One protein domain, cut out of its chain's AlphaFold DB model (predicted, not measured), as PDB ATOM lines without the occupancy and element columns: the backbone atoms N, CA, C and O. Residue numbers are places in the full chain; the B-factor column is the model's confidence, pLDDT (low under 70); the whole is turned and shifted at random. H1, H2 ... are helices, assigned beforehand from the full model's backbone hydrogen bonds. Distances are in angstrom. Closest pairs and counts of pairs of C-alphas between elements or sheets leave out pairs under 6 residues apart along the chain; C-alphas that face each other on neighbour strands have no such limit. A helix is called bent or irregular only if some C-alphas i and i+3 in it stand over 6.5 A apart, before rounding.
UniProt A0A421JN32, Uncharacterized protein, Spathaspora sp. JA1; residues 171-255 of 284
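Overview. This is residues 171 to 255 of the 284 residues of an uncharacterized protein of Spathaspora sp. JA1 (UniProt A0A421JN32). The helix H3 makes the core, and three helices pack crosswise on it: H1, the longest, on one side, H5 on a second, and the short H2 on the side away from H5. H4 lies past the last residues of H3, near H1, H3 and H5 but touching no helix, and an irregular stretch, residues 185 to 197, joins H1 to H2. The printed part has 85 residues with five named helices, H1 to H5 in order along the chain, and no named strand; its class is all helix. It is compact, with a radius of gyration of the C-alphas of 12.2 A, and only just rounded, spanning 33 by 22 by 22 A.

Arrangement. Start with the longest helix, H1, residues 171 to 184. It touches the hub, H3, residues 212 to 223, at a steep tilt of 41 degrees, opposite ways; look at the closest C-alphas, Ile 179 and Tyr 222, 6.7 A apart. H3 also touches H5, residues 243 to 249, at a steep tilt of 65 degrees, where the closest C-alphas, Val 218 and Gly 246, are 4.3 A apart. With residues 216 to 220 alone H3 touches H2, residues 198 to 204; this helical hairpin has a steep tilt of 44 degrees, and its closest C-alphas, Leu 198 and Lys 220, are 6.7 A apart. H4, residues 226 to 234, is close to but not clearly touching H5, with the closest C-alphas, Leu 233 and Leu 244, 7.3 A apart and their lines about perpendicular at 84 degrees. H2 stays apart from H1, H4 and H5. In H1, H2, H3 and H4 every O i to N i+4 pair is within hydrogen-bond range; in H5 1 of 3 is, beside 4 of 4 O i to N i+3 pairs.

Along the chain. Find C-alpha 171 at (20.499, -39.210, 44.885); from there H1 runs 19.9 A to C-alpha 184. H3 begins at C-alpha 212, (38.306, -49.848, 29.464), and runs 16.7 A. H4 is 12.2 A long, H2 10.0 A and H5 10.1 A, ending at C-alpha 249, (34.047, -47.227, 40.387).

Size, cuts and confidence. The two C-alphas farthest apart, those of Ser 208 and Cys 255, are 34.1 A apart, while the first and last printed, Gly 171 and Cys 255, are 9.7 A apart. The printed part has no cut. The link from H1 to H2 is long, with 13 residues, and that from H3 to H4 is tight, with 2. The mean pLDDT of the printed part is 86.9, and residue 208 alone is under 70.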
ATOM      1  N   GLY A 171      19.555 -38.108  45.018       92.00
ATOM      2  CA  GLY A 171      20.499 -39.210  44.885       92.00
ATOM      3  C   GLY A 171      20.831 -39.519  43.426       92.00
ATOM      4  O   GLY A 171      21.994 -39.769  43.105       92.00
ATOM      5  N   TYR A 172      19.849 -39.437  42.525       91.06
ATOM      6  CA  TYR A 172      20.066 -39.598  41.088       91.06
ATOM      7  C   TYR A 172      20.915 -38.461  40.502       91.06
ATOM      8  O   TYR A 172      21.883 -38.733  39.791       91.06
ATOM      9  N   GLU A 173      20.617 -37.205  40.853       92.12
ATOM     10  CA  GLU A 173      21.432 -36.040  40.468       92.12
ATOM     11  C   GLU A 173      22.884 -36.181  40.937       92.12
ATOM     12  O   GLU A 173      23.824 -35.875  40.198       92.12
ATOM     13  N   LYS A 174      23.081 -36.687  42.159       93.75
ATOM     14  CA  LYS A 174      24.409 -36.962  42.705       93.75
ATOM     15  C   LYS A 174      25.149 -38.019  41.891       93.75
ATOM     16  O   LYS A 174      26.311 -37.809  41.554       93.75
ATOM     17  N   VAL A 175      24.499 -39.130  41.544       93.25
ATOM     18  CA  VAL A 175      25.115 -40.170  40.703       93.25
ATOM     19  C   VAL A 175      25.501 -39.606  39.334       93.25
ATOM     20  O   VAL A 175      26.655 -39.747  38.933       93.25
ATOM     21  N   ASP A 176      24.595 -38.896  38.654       92.31
ATOM     22  CA  ASP A 176      24.868 -38.291  37.342       92.31
ATOM     23  C   ASP A 176      26.045 -37.310  37.391       92.31
ATOM     24  O   ASP A 176      26.894 -37.309  36.493       92.31
ATOM     25  N   PHE A 177      26.146 -36.507  38.453       92.62
ATOM     26  CA  PHE A 177      27.279 -35.607  38.657       92.62
ATOM     27  C   PHE A 177      28.604 -36.366  38.791       92.62
ATOM     28  O   PHE A 177      29.595 -35.983  38.168       92.62
ATOM     29  N   PHE A 178      28.641 -37.432  39.596       93.50
ATOM     30  CA  PHE A 178      29.862 -38.210  39.814       93.50
ATOM     31  C   PHE A 178      30.283 -38.993  38.571       93.50
ATOM     32  O   PHE A 178      31.475 -39.015  38.268       93.50
ATOM     33  N   ILE A 179      29.331 -39.548  37.815       92.75
ATOM     34  CA  ILE A 179      29.620 -40.166  36.516       92.75
ATOM     35  C   ILE A 179      30.184 -39.125  35.546       92.75
ATOM     36  O   ILE A 179      31.262 -39.323  34.994       92.75
ATOM     37  N   SER A 180      29.517 -37.977  35.397       90.25
ATOM     38  CA  SER A 180      29.973 -36.915  34.489       90.25
ATOM     39  C   SER A 180      31.377 -36.425  34.858       90.25
ATOM     40  O   SER A 180      32.210 -36.205  33.984       90.25
ATOM     41  N   LYS A 181      31.669 -36.291  36.158       90.81
ATOM     42  CA  LYS A 181      32.994 -35.910  36.664       90.81
ATOM     43  C   LYS A 181      34.052 -36.977  36.379       90.81
ATOM     44  O   LYS A 181      35.157 -36.619  35.985       90.81
ATOM     45  N   TYR A 182      33.723 -38.252  36.591       91.75
ATOM     46  CA  TYR A 182      34.608 -39.375  36.285       91.75
ATOM     47  C   TYR A 182      34.958 -39.381  34.795       91.75
ATOM     48  O   TYR A 182      36.132 -39.284  34.451       91.75
ATOM     49  N   LEU A 183      33.958 -39.350  33.915       88.50
ATOM     50  CA  LEU A 183      34.166 -39.355  32.465       88.50
ATOM     51  C   LEU A 183      34.925 -38.111  31.977       88.50
ATOM     52  O   LEU A 183      35.833 -38.228  31.167       88.50
ATOM     53  N   ALA A 184      34.623 -36.921  32.507       86.88
ATOM     54  CA  ALA A 184      35.318 -35.689  32.127       86.88
ATOM     55  C   ALA A 184      36.791 -35.636  32.575       86.88
ATOM     56  O   ALA A 184      37.558 -34.844  32.032       86.88
ATOM     57  N   SER A 185      37.187 -36.440  33.569       86.94
ATOM     58  CA  SER A 185      38.591 -36.558  33.992       86.94
ATOM     59  C   SER A 185      39.444 -37.448  33.085       86.94
ATOM     60  O   SER A 185      40.659 -37.505  33.265       86.94
ATOM     61  N   ARG A 186      38.825 -38.121  32.109       84.19
ATOM     62  CA  ARG A 186      39.479 -39.013  31.154       84.19
ATOM     63  C   ARG A 186      39.781 -38.249  29.866       84.19
ATOM     64  O   ARG A 186      38.893 -38.003  29.054       84.19
ATOM     65  N   GLU A 187      41.033 -37.825  29.700       80.69
ATOM     66  CA  GLU A 187      41.484 -37.094  28.500       80.69
ATOM     67  C   GLU A 187      41.556 -37.987  27.250       80.69
ATOM     68  O   GLU A 187      41.555 -37.490  26.126       80.69
ATOM     69  N   ASP A 188      41.620 -39.300  27.459       80.38
ATOM     70  CA  ASP A 188      41.689 -40.350  26.448       80.38
ATOM     71  C   ASP A 188      40.330 -40.686  25.820       80.38
ATOM     72  O   ASP A 188      40.281 -41.383  24.807       80.38
ATOM     73  N   LEU A 189      39.232 -40.165  26.377       79.88
ATOM     74  CA  LEU A 189      37.888 -40.403  25.868       79.88
ATOM     75  C   LEU A 189      37.413 -39.279  24.939       79.88
ATOM     76  O   LEU A 189      37.663 -38.094  25.193       79.88
ATOM     77  N   PRO A 190      36.651 -39.611  23.880       75.69
ATOM     78  CA  PRO A 190      35.913 -38.600  23.137       75.69
ATOM     79  C   PRO A 190      34.884 -37.914  24.050       75.69
ATOM     80  O   PRO A 190      34.551 -38.389  25.134       75.69
ATOM     81  N   LYS A 191      34.336 -36.774  23.614       77.56
ATOM     82  CA  LYS A 191      33.202 -36.158  24.318       77.56
ATOM     83  C   LYS A 191      31.975 -37.048  24.155       77.56
ATOM     84  O   LYS A 191      31.289 -36.964  23.142       77.56
ATOM     85  N   LEU A 192      31.741 -37.895  25.144       74.25
ATOM     86  CA  LEU A 192      30.637 -38.836  25.154       74.25
ATOM     87  C   LEU A 192      29.304 -38.130  25.506       74.25
ATOM     88  O   LEU A 192      29.284 -37.234  26.356       74.25
ATOM     89  N   ASP A 193      28.207 -38.510  24.835       78.06
ATOM     90  CA  ASP A 193      26.852 -37.955  25.013       78.06
ATOM     91  C   ASP A 193      25.870 -38.991  25.595       78.06
ATOM     92  O   ASP A 193      25.795 -40.132  25.132       78.06
ATOM     93  N   LYS A 194      25.080 -38.594  26.604       79.62
ATOM     94  CA  LYS A 194      24.121 -39.467  27.311       79.62
ATOM     95  C   LYS A 194      23.084 -40.124  26.382       79.62
ATOM     96  O   LYS A 194      22.438 -41.085  26.784       79.62
ATOM     97  N   SER A 195      22.901 -39.600  25.170       84.06
ATOM     98  CA  SER A 195      21.998 -40.136  24.147       84.06
ATOM     99  C   SER A 195      22.578 -41.275  23.298       84.06
ATOM    100  O   SER A 195      21.830 -41.846  22.506       84.06
ATOM    101  N   TYR A 196      23.861 -41.612  23.453       82.81
ATOM    102  CA  TYR A 196      24.490 -42.706  22.709       82.81
ATOM    103  C   TYR A 196      23.887 -44.070  23.054       82.81
ATOM    104  O   TYR A 196      23.578 -44.356  24.215       82.81
ATOM    105  N   SER A 197      23.735 -44.922  22.040       83.44
ATOM    106  CA  SER A 197      23.316 -46.313  22.208       83.44
ATOM    107  C   SER A 197      24.435 -47.157  22.822       83.44
ATOM    108  O   SER A 197      25.612 -46.804  22.765       83.44
ATOM    109  N   LEU A 198      24.079 -48.310  23.399       82.38
ATOM    110  CA  LEU A 198      25.056 -49.234  23.988       82.38
ATOM    111  C   LEU A 198      26.092 -49.720  22.963       82.38
ATOM    112  O   LEU A 198      27.245 -49.929  23.324       82.38
ATOM    113  N   GLU A 199      25.689 -49.874  21.703       84.75
ATOM    114  CA  GLU A 199      26.577 -50.238  20.600       84.75
ATOM    115  C   GLU A 199      27.540 -49.098  20.252       84.75
ATOM    116  O   GLU A 199      28.737 -49.338  20.132       84.75
ATOM    117  N   GLU A 200      27.052 -47.854  20.165       84.12
ATOM    118  CA  GLU A 200      27.899 -46.678  19.904       84.12
ATOM    119  C   GLU A 200      28.954 -46.491  21.003       84.12
ATOM    120  O   GLU A 200      30.097 -46.134  20.731       84.12
ATOM    121  N   ILE A 201      28.590 -46.772  22.255       81.69
ATOM    122  CA  ILE A 201      29.508 -46.723  23.399       81.69
ATOM    123  C   ILE A 201      30.621 -47.757  23.253       81.69
ATOM    124  O   ILE A 201      31.789 -47.433  23.463       81.69
ATOM    125  N   ASP A 202      30.256 -48.990  22.900       82.56
ATOM    126  CA  ASP A 202      31.202 -50.094  22.742       82.56
ATOM    127  C   ASP A 202      32.157 -49.858  21.559       82.56
ATOM    128  O   ASP A 202      33.301 -50.299  21.600       82.56
ATOM    129  N   GLU A 203      31.720 -49.131  20.525       83.38
ATOM    130  CA  GLU A 203      32.573 -48.719  19.404       83.38
ATOM    131  C   GLU A 203      33.506 -47.545  19.753       83.38
ATOM    132  O   GLU A 203      34.615 -47.468  19.229       83.38
ATOM    133  N   LEU A 204      33.070 -46.623  20.618       79.81
ATOM    134  CA  LEU A 204      33.837 -45.427  20.991       79.81
ATOM    135  C   LEU A 204      34.865 -45.677  22.101       79.81
ATOM    136  O   LEU A 204      35.868 -44.964  22.174       79.81
ATOM    137  N   ILE A 205      34.607 -46.640  22.986       82.88
ATOM    138  CA  ILE A 205      35.509 -47.017  24.077       82.88
ATOM    139  C   ILE A 205      36.315 -48.237  23.624       82.88
ATOM    140  O   ILE A 205      35.924 -49.382  23.838       82.88
ATOM    141  N   GLU A 206      37.449 -47.981  22.977       77.31
ATOM    142  CA  GLU A 206      38.353 -49.032  22.500       77.31
ATOM    143  C   GLU A 206      39.078 -49.738  23.666       77.31
ATOM    144  O   GLU A 206      39.413 -49.113  24.672       77.31
ATOM    145  N   GLU A 207      39.421 -51.026  23.509       72.56
ATOM    146  CA  GLU A 207      40.162 -51.820  24.518       72.56
ATOM    147  C   GLU A 207      41.533 -51.224  24.903       72.56
ATOM    148  O   GLU A 207      42.125 -51.608  25.910       72.56
ATOM    149  N   SER A 208      42.066 -50.290  24.107       67.62
ATOM    150  CA  SER A 208      43.309 -49.571  24.407       67.62
ATOM    151  C   SER A 208      43.169 -48.489  25.481       67.62
ATOM    152  O   SER A 208      44.186 -47.960  25.930       67.62
ATOM    153  N   VAL A 209      41.941 -48.133  25.864       81.19
ATOM    154  CA  VAL A 209      41.653 -47.227  26.981       81.19
ATOM    155  C   VAL A 209      42.067 -47.898  28.293       81.19
ATOM    156  O   VAL A 209      41.763 -49.064  28.539       81.19
ATOM    157  N   GLU A 210      42.770 -47.175  29.164       82.00
ATOM    158  CA  GLU A 210      43.124 -47.701  30.489       82.00
ATOM    159  C   GLU A 210      41.844 -47.979  31.296       82.00
ATOM    160  O   GLU A 210      40.936 -47.154  31.316       82.00
ATOM    161  N   ASP A 211      41.731 -49.133  31.949       86.25
ATOM    162  CA  ASP A 211      40.498 -49.536  32.645       86.25
ATOM    163  C   ASP A 211      39.244 -49.520  31.736       86.25
ATOM    164  O   ASP A 211      38.163 -49.103  32.156       86.25
ATOM    165  N   TYR A 212      39.379 -49.944  30.467       84.94
ATOM    166  CA  TYR A 212      38.306 -49.848  29.464       84.94
ATOM    167  C   TYR A 212      36.953 -50.412  29.942       84.94
ATOM    168  O   TYR A 212      35.923 -49.775  29.722       84.94
ATOM    169  N   GLU A 213      36.932 -51.564  30.633       88.62
ATOM    170  CA  GLU A 213      35.682 -52.141  31.156       88.62
ATOM    171  C   GLU A 213      35.054 -51.256  32.231       88.62
ATOM    172  O   GLU A 213      33.841 -51.064  32.226       88.62
ATOM    173  N   ASP A 214      35.854 -50.662  33.115       91.31
ATOM    174  CA  ASP A 214      35.342 -49.789  34.169       91.31
ATOM    175  C   ASP A 214      34.701 -48.540  33.558       91.31
ATOM    176  O   ASP A 214      33.594 -48.145  33.931       91.31
ATOM    177  N   VAL A 215      35.365 -47.938  32.566       89.94
ATOM    178  CA  VAL A 215      34.820 -46.793  31.824       89.94
ATOM    179  C   VAL A 215      33.516 -47.173  31.125       89.94
ATOM    180  O   VAL A 215      32.523 -46.451  31.242       89.94
ATOM    181  N   ARG A 216      33.495 -48.317  30.439       89.12
ATOM    182  CA  ARG A 216      32.326 -48.830  29.724       89.12
ATOM    183  C   ARG A 216      31.152 -49.082  30.667       89.12
ATOM    184  O   ARG A 216      30.045 -48.628  30.389       89.12
ATOM    185  N   VAL A 217      31.381 -49.732  31.806       92.25
ATOM    186  CA  VAL A 217      30.362 -49.993  32.835       92.25
ATOM    187  C   VAL A 217      29.800 -48.686  33.400       92.25
ATOM    188  O   VAL A 217      28.580 -48.518  33.474       92.25
ATOM    189  N   VAL A 218      30.663 -47.725  33.751       92.94
ATOM    190  CA  VAL A 218      30.236 -46.403  34.245       92.94
ATOM    191  C   VAL A 218      29.412 -45.658  33.199       92.94
ATOM    192  O   VAL A 218      28.409 -45.024  33.534       92.94
ATOM    193  N   TYR A 219      29.801 -45.749  31.930       89.94
ATOM    194  CA  TYR A 219      29.083 -45.085  30.855       89.94
ATOM    195  C   TYR A 219      27.709 -45.708  30.591       89.94
ATOM    196  O   TYR A 219      26.714 -44.995  30.490       89.94
ATOM    197  N   LYS A 220      27.613 -47.041  30.564       90.50
ATOM    198  CA  LYS A 220      26.331 -47.748  30.422       90.50
ATOM    199  C   LYS A 220      25.377 -47.450  31.580       90.50
ATOM    200  O   LYS A 220      24.179 -47.279  31.373       90.50
ATOM    201  N   LEU A 221      25.902 -47.298  32.798       91.44
ATOM    202  CA  LEU A 221      25.128 -46.809  33.942       91.44
ATOM    203  C   LEU A 221      24.625 -45.365  33.731       91.44
ATOM    204  O   LEU A 221      23.531 -45.014  34.188       91.44
ATOM    205  N   TYR A 222      25.407 -44.522  33.048       90.44
ATOM    206  CA  TYR A 222      25.029 -43.143  32.736       90.44
ATOM    207  C   TYR A 222      23.840 -43.073  31.783       90.44
ATOM    208  O   TYR A 222      22.966 -42.238  31.993       90.44
ATOM    209  N   THR A 223      23.776 -43.949  30.778       89.38
ATOM    210  CA  THR A 223      22.700 -43.941  29.773       89.38
ATOM    211  C   THR A 223      21.358 -44.437  30.295       89.38
ATOM    212  O   THR A 223      20.332 -44.143  29.685       89.38
ATOM    213  N   LEU A 224      21.334 -45.150  31.427       89.19
ATOM    214  CA  LEU A 224      20.080 -45.566  32.054       89.19
ATOM    215  C   LEU A 224      19.234 -44.354  32.459       89.19
ATOM    216  O   LEU A 224      19.727 -43.378  33.035       89.19
ATOM    217  N   SER A 225      17.930 -44.465  32.222       88.94
ATOM    218  CA  SER A 225      16.937 -43.568  32.802       88.94
ATOM    219  C   SER A 225      16.906 -43.684  34.329       88.94
ATOM    220  O   SER A 225      17.444 -44.614  34.943       88.94
ATOM    221  N   LYS A 226      16.237 -42.722  34.967       89.06
ATOM    222  CA  LYS A 226      16.050 -42.710  36.419       89.06
ATOM    223  C   LYS A 226      15.292 -43.946  36.897       89.06
ATOM    224  O   LYS A 226      15.671 -44.538  37.904       89.06
ATOM    225  N   GLU A 227      14.255 -44.342  36.169       90.00
ATOM    226  CA  GLU A 227      13.413 -45.493  36.478       90.00
ATOM    227  C   GLU A 227      14.188 -46.808  36.334       90.00
ATOM    228  O   GLU A 227      14.130 -47.644  37.234       90.00
ATOM    229  N   GLU A 228      14.962 -46.970  35.257       90.75
ATOM    230  CA  GLU A 228      15.797 -48.160  35.036       90.75
ATOM    231  C   GLU A 228      16.879 -48.292  36.107       90.75
ATOM    232  O   GLU A 228      17.069 -49.366  36.677       90.75
ATOM    233  N   ARG A 229      17.555 -47.185  36.438       89.81
ATOM    234  CA  ARG A 229      18.577 -47.182  37.488       89.81
ATOM    235  C   ARG A 229      17.972 -47.517  38.851       89.81
ATOM    236  O   ARG A 229      18.582 -48.253  39.622       89.81
ATOM    237  N   LEU A 230      16.780 -47.000  39.153       88.12
ATOM    238  CA  LEU A 230      16.079 -47.305  40.399       88.12
ATOM    239  C   LEU A 230      15.630 -48.773  40.466       88.12
ATOM    240  O   LEU A 230      15.774 -49.387  41.525       88.12
ATOM    241  N   ASP A 231      15.121 -49.350  39.371       89.44
ATOM    242  CA  ASP A 231      14.779 -50.780  39.323       89.44
ATOM    243  C   ASP A 231      16.022 -51.639  39.563       89.44
ATOM    244  O   ASP A 231      15.975 -52.550  40.385       89.44
ATOM    245  N   LEU A 232      17.152 -51.295  38.939       90.88
ATOM    246  CA  LEU A 232      18.414 -52.010  39.118       90.88
ATOM    247  C   LEU A 232      18.931 -51.934  40.565       90.88
ATOM    248  O   LEU A 232      19.326 -52.943  41.142       90.88
ATOM    249  N   LEU A 233      18.889 -50.749  41.181       87.31
ATOM    250  CA  LEU A 233      19.318 -50.544  42.571       87.31
ATOM    251  C   LEU A 233      18.443 -51.301  43.580       87.31
ATOM    252  O   LEU A 233      18.943 -51.751  44.613       87.31
ATOM    253  N   ASN A 234      17.146 -51.430  43.297       85.19
ATOM    254  CA  ASN A 234      16.197 -52.133  44.160       85.19
ATOM    255  C   ASN A 234      16.129 -53.641  43.896       85.19
ATOM    256  O   ASN A 234      15.691 -54.375  44.779       85.19
ATOM    257  N   ASN A 235      16.589 -54.099  42.729       88.69
ATOM    258  CA  ASN A 235      16.627 -55.506  42.335       88.69
ATOM    259  C   ASN A 235      18.038 -55.883  41.828       88.69
ATOM    260  O   ASN A 235      18.202 -56.169  40.636       88.69
ATOM    261  N   PRO A 236      19.081 -55.875  42.689       86.31
ATOM    262  CA  PRO A 236      20.463 -56.131  42.268       86.31
ATOM    263  C   PRO A 236      20.675 -57.494  41.601       86.31
ATOM    264  O   PRO A 236      21.621 -57.674  40.845       86.31
ATOM    265  N   GLU A 237      19.802 -58.470  41.858       88.12
ATOM    266  CA  GLU A 237      19.810 -59.777  41.201       88.12
ATOM    267  C   GLU A 237      19.528 -59.718  39.693       88.12
ATOM    268  O   GLU A 237      19.828 -60.678  38.987       88.12
ATOM    269  N   LYS A 238      18.968 -58.604  39.202       86.38
ATOM    270  CA  LYS A 238      18.750 -58.343  37.774       86.38
ATOM    271  C   LYS A 238      19.953 -57.683  37.093       86.38
ATOM    272  O   LYS A 238      19.886 -57.404  35.899       86.38
ATOM    273  N   ASP A 239      21.036 -57.410  37.822       87.88
ATOM    274  CA  ASP A 239      22.239 -56.772  37.280       87.88
ATOM    275  C   ASP A 239      23.116 -57.754  36.486       87.88
ATOM    276  O   ASP A 239      24.246 -58.070  36.856       87.88
ATOM    277  N   GLU A 240      22.580 -58.255  35.371       82.50
ATOM    278  CA  GLU A 240      23.260 -59.222  34.498       82.50
ATOM    279  C   GLU A 240      24.549 -58.659  33.874       82.50
ATOM    280  O   GLU A 240      25.450 -59.421  33.523       82.50
ATOM    281  N   GLN A 241      24.644 -57.332  33.744       80.19
ATOM    282  CA  GLN A 241      25.767 -56.628  33.117       80.19
ATOM    283  C   GLN A 241      26.761 -56.028  34.129       80.19
ATOM    284  O   GLN A 241      27.738 -55.408  33.714       80.19
ATOM    285  N   GLY A 242      26.538 -56.194  35.438       85.38
ATOM    286  CA  GLY A 242      27.418 -55.649  36.479       85.38
ATOM    287  C   GLY A 242      27.450 -54.116  36.542       85.38
ATOM    288  O   GLY A 242      28.437 -53.536  36.996       85.38
ATOM    289  N   LEU A 243      26.392 -53.436  36.092       87.62
ATOM    290  CA  LEU A 243      26.305 -51.975  36.026       87.62
ATOM    291  C   LEU A 243      26.346 -51.315  37.409       87.62
ATOM    292  O   LEU A 243      26.795 -50.172  37.535       87.62
ATOM    293  N   LEU A 244      25.936 -52.023  38.466       88.88
ATOM    294  CA  LEU A 244      26.055 -51.529  39.837       88.88
ATOM    295  C   LEU A 244      27.513 -51.432  40.302       88.88
ATOM    296  O   LEU A 244      27.795 -50.690  41.246       88.88
ATOM    297  N   GLU A 245      28.454 -52.108  39.637       90.75
ATOM    298  CA  GLU A 245      29.882 -51.907  39.898       90.75
ATOM    299  C   GLU A 245      30.332 -50.506  39.468       90.75
ATOM    300  O   GLU A 245      31.134 -49.880  40.162       90.75
ATOM    301  N   GLY A 246      29.704 -49.937  38.431       92.31
ATOM    302  CA  GLY A 246      29.921 -48.555  37.998       92.31
ATOM    303  C   GLY A 246      29.726 -47.542  39.125       92.31
ATOM    304  O   GLY A 246      30.484 -46.582  39.242       92.31
ATOM    305  N   VAL A 247      28.771 -47.793  40.029       92.44
ATOM    306  CA  VAL A 247      28.536 -46.957  41.218       92.44
ATOM    307  C   VAL A 247      29.745 -46.970  42.162       92.44
ATOM    308  O   VAL A 247      30.103 -45.931  42.720       92.44
ATOM    309  N   LYS A 248      30.395 -48.127  42.337       90.44
ATOM    310  CA  LYS A 248      31.589 -48.248  43.183       90.44
ATOM    311  C   LYS A 248      32.825 -47.660  42.510       90.44
ATOM    312  O   LYS A 248      33.610 -47.022  43.206       90.44
ATOM    313  N   ILE A 249      32.958 -47.812  41.190       93.12
ATOM    314  CA  ILE A 249      34.047 -47.227  40.387       93.12
ATOM    315  C   ILE A 249      34.057 -45.700  40.533       93.12
ATOM    316  O   ILE A 249      35.087 -45.109  40.853       93.12
ATOM    317  N   ILE A 250      32.891 -45.048  40.439       93.06
ATOM    318  CA  ILE A 250      32.767 -43.596  40.686       93.06
ATOM    319  C   ILE A 250      32.848 -43.222  42.180       93.06
ATOM    320  O   ILE A 250      32.717 -42.054  42.556       93.06
ATOM    321  N   GLY A 251      33.074 -44.206  43.053       90.25
ATOM    322  CA  GLY A 251      33.300 -44.034  44.482       90.25
ATOM    323  C   GLY A 251      32.048 -43.699  45.287       90.25
ATOM    324  O   GLY A 251      32.184 -43.102  46.356       90.25
ATOM    325  N   LEU A 252      30.855 -44.033  44.793       92.31
ATOM    326  CA  LEU A 252      29.591 -43.864  45.505       92.31
ATOM    327  C   LEU A 252      29.111 -45.190  46.106       92.31
ATOM    328  O   LEU A 252      29.531 -46.279  45.721       92.31
ATOM    329  N   TYR A 253      28.192 -45.094  47.068       90.62
ATOM    330  CA  TYR A 253      27.591 -46.266  47.694       90.62
ATOM    331  C   TYR A 253      26.086 -46.088  47.857       90.62
ATOM    332  O   TYR A 253      25.628 -45.162  48.526       90.62
ATOM    333  N   TYR A 254      25.306 -47.013  47.302       90.50
ATOM    334  CA  TYR A 254      23.861 -47.003  47.499       90.50
ATOM    335  C   TYR A 254      23.519 -47.268  48.971       90.50
ATOM    336  O   TYR A 254      24.169 -48.078  49.645       90.50
ATOM    337  N   CYS A 255      22.532 -46.548  49.496       89.31
ATOM    338  CA  CYS A 255      21.982 -46.772  50.821       89.31
ATOM    339  C   CYS A 255      20.550 -47.290  50.701       89.31
ATOM    340  O   CYS A 255      19.658 -46.585  50.243       89.31
TER     341      CYS A 255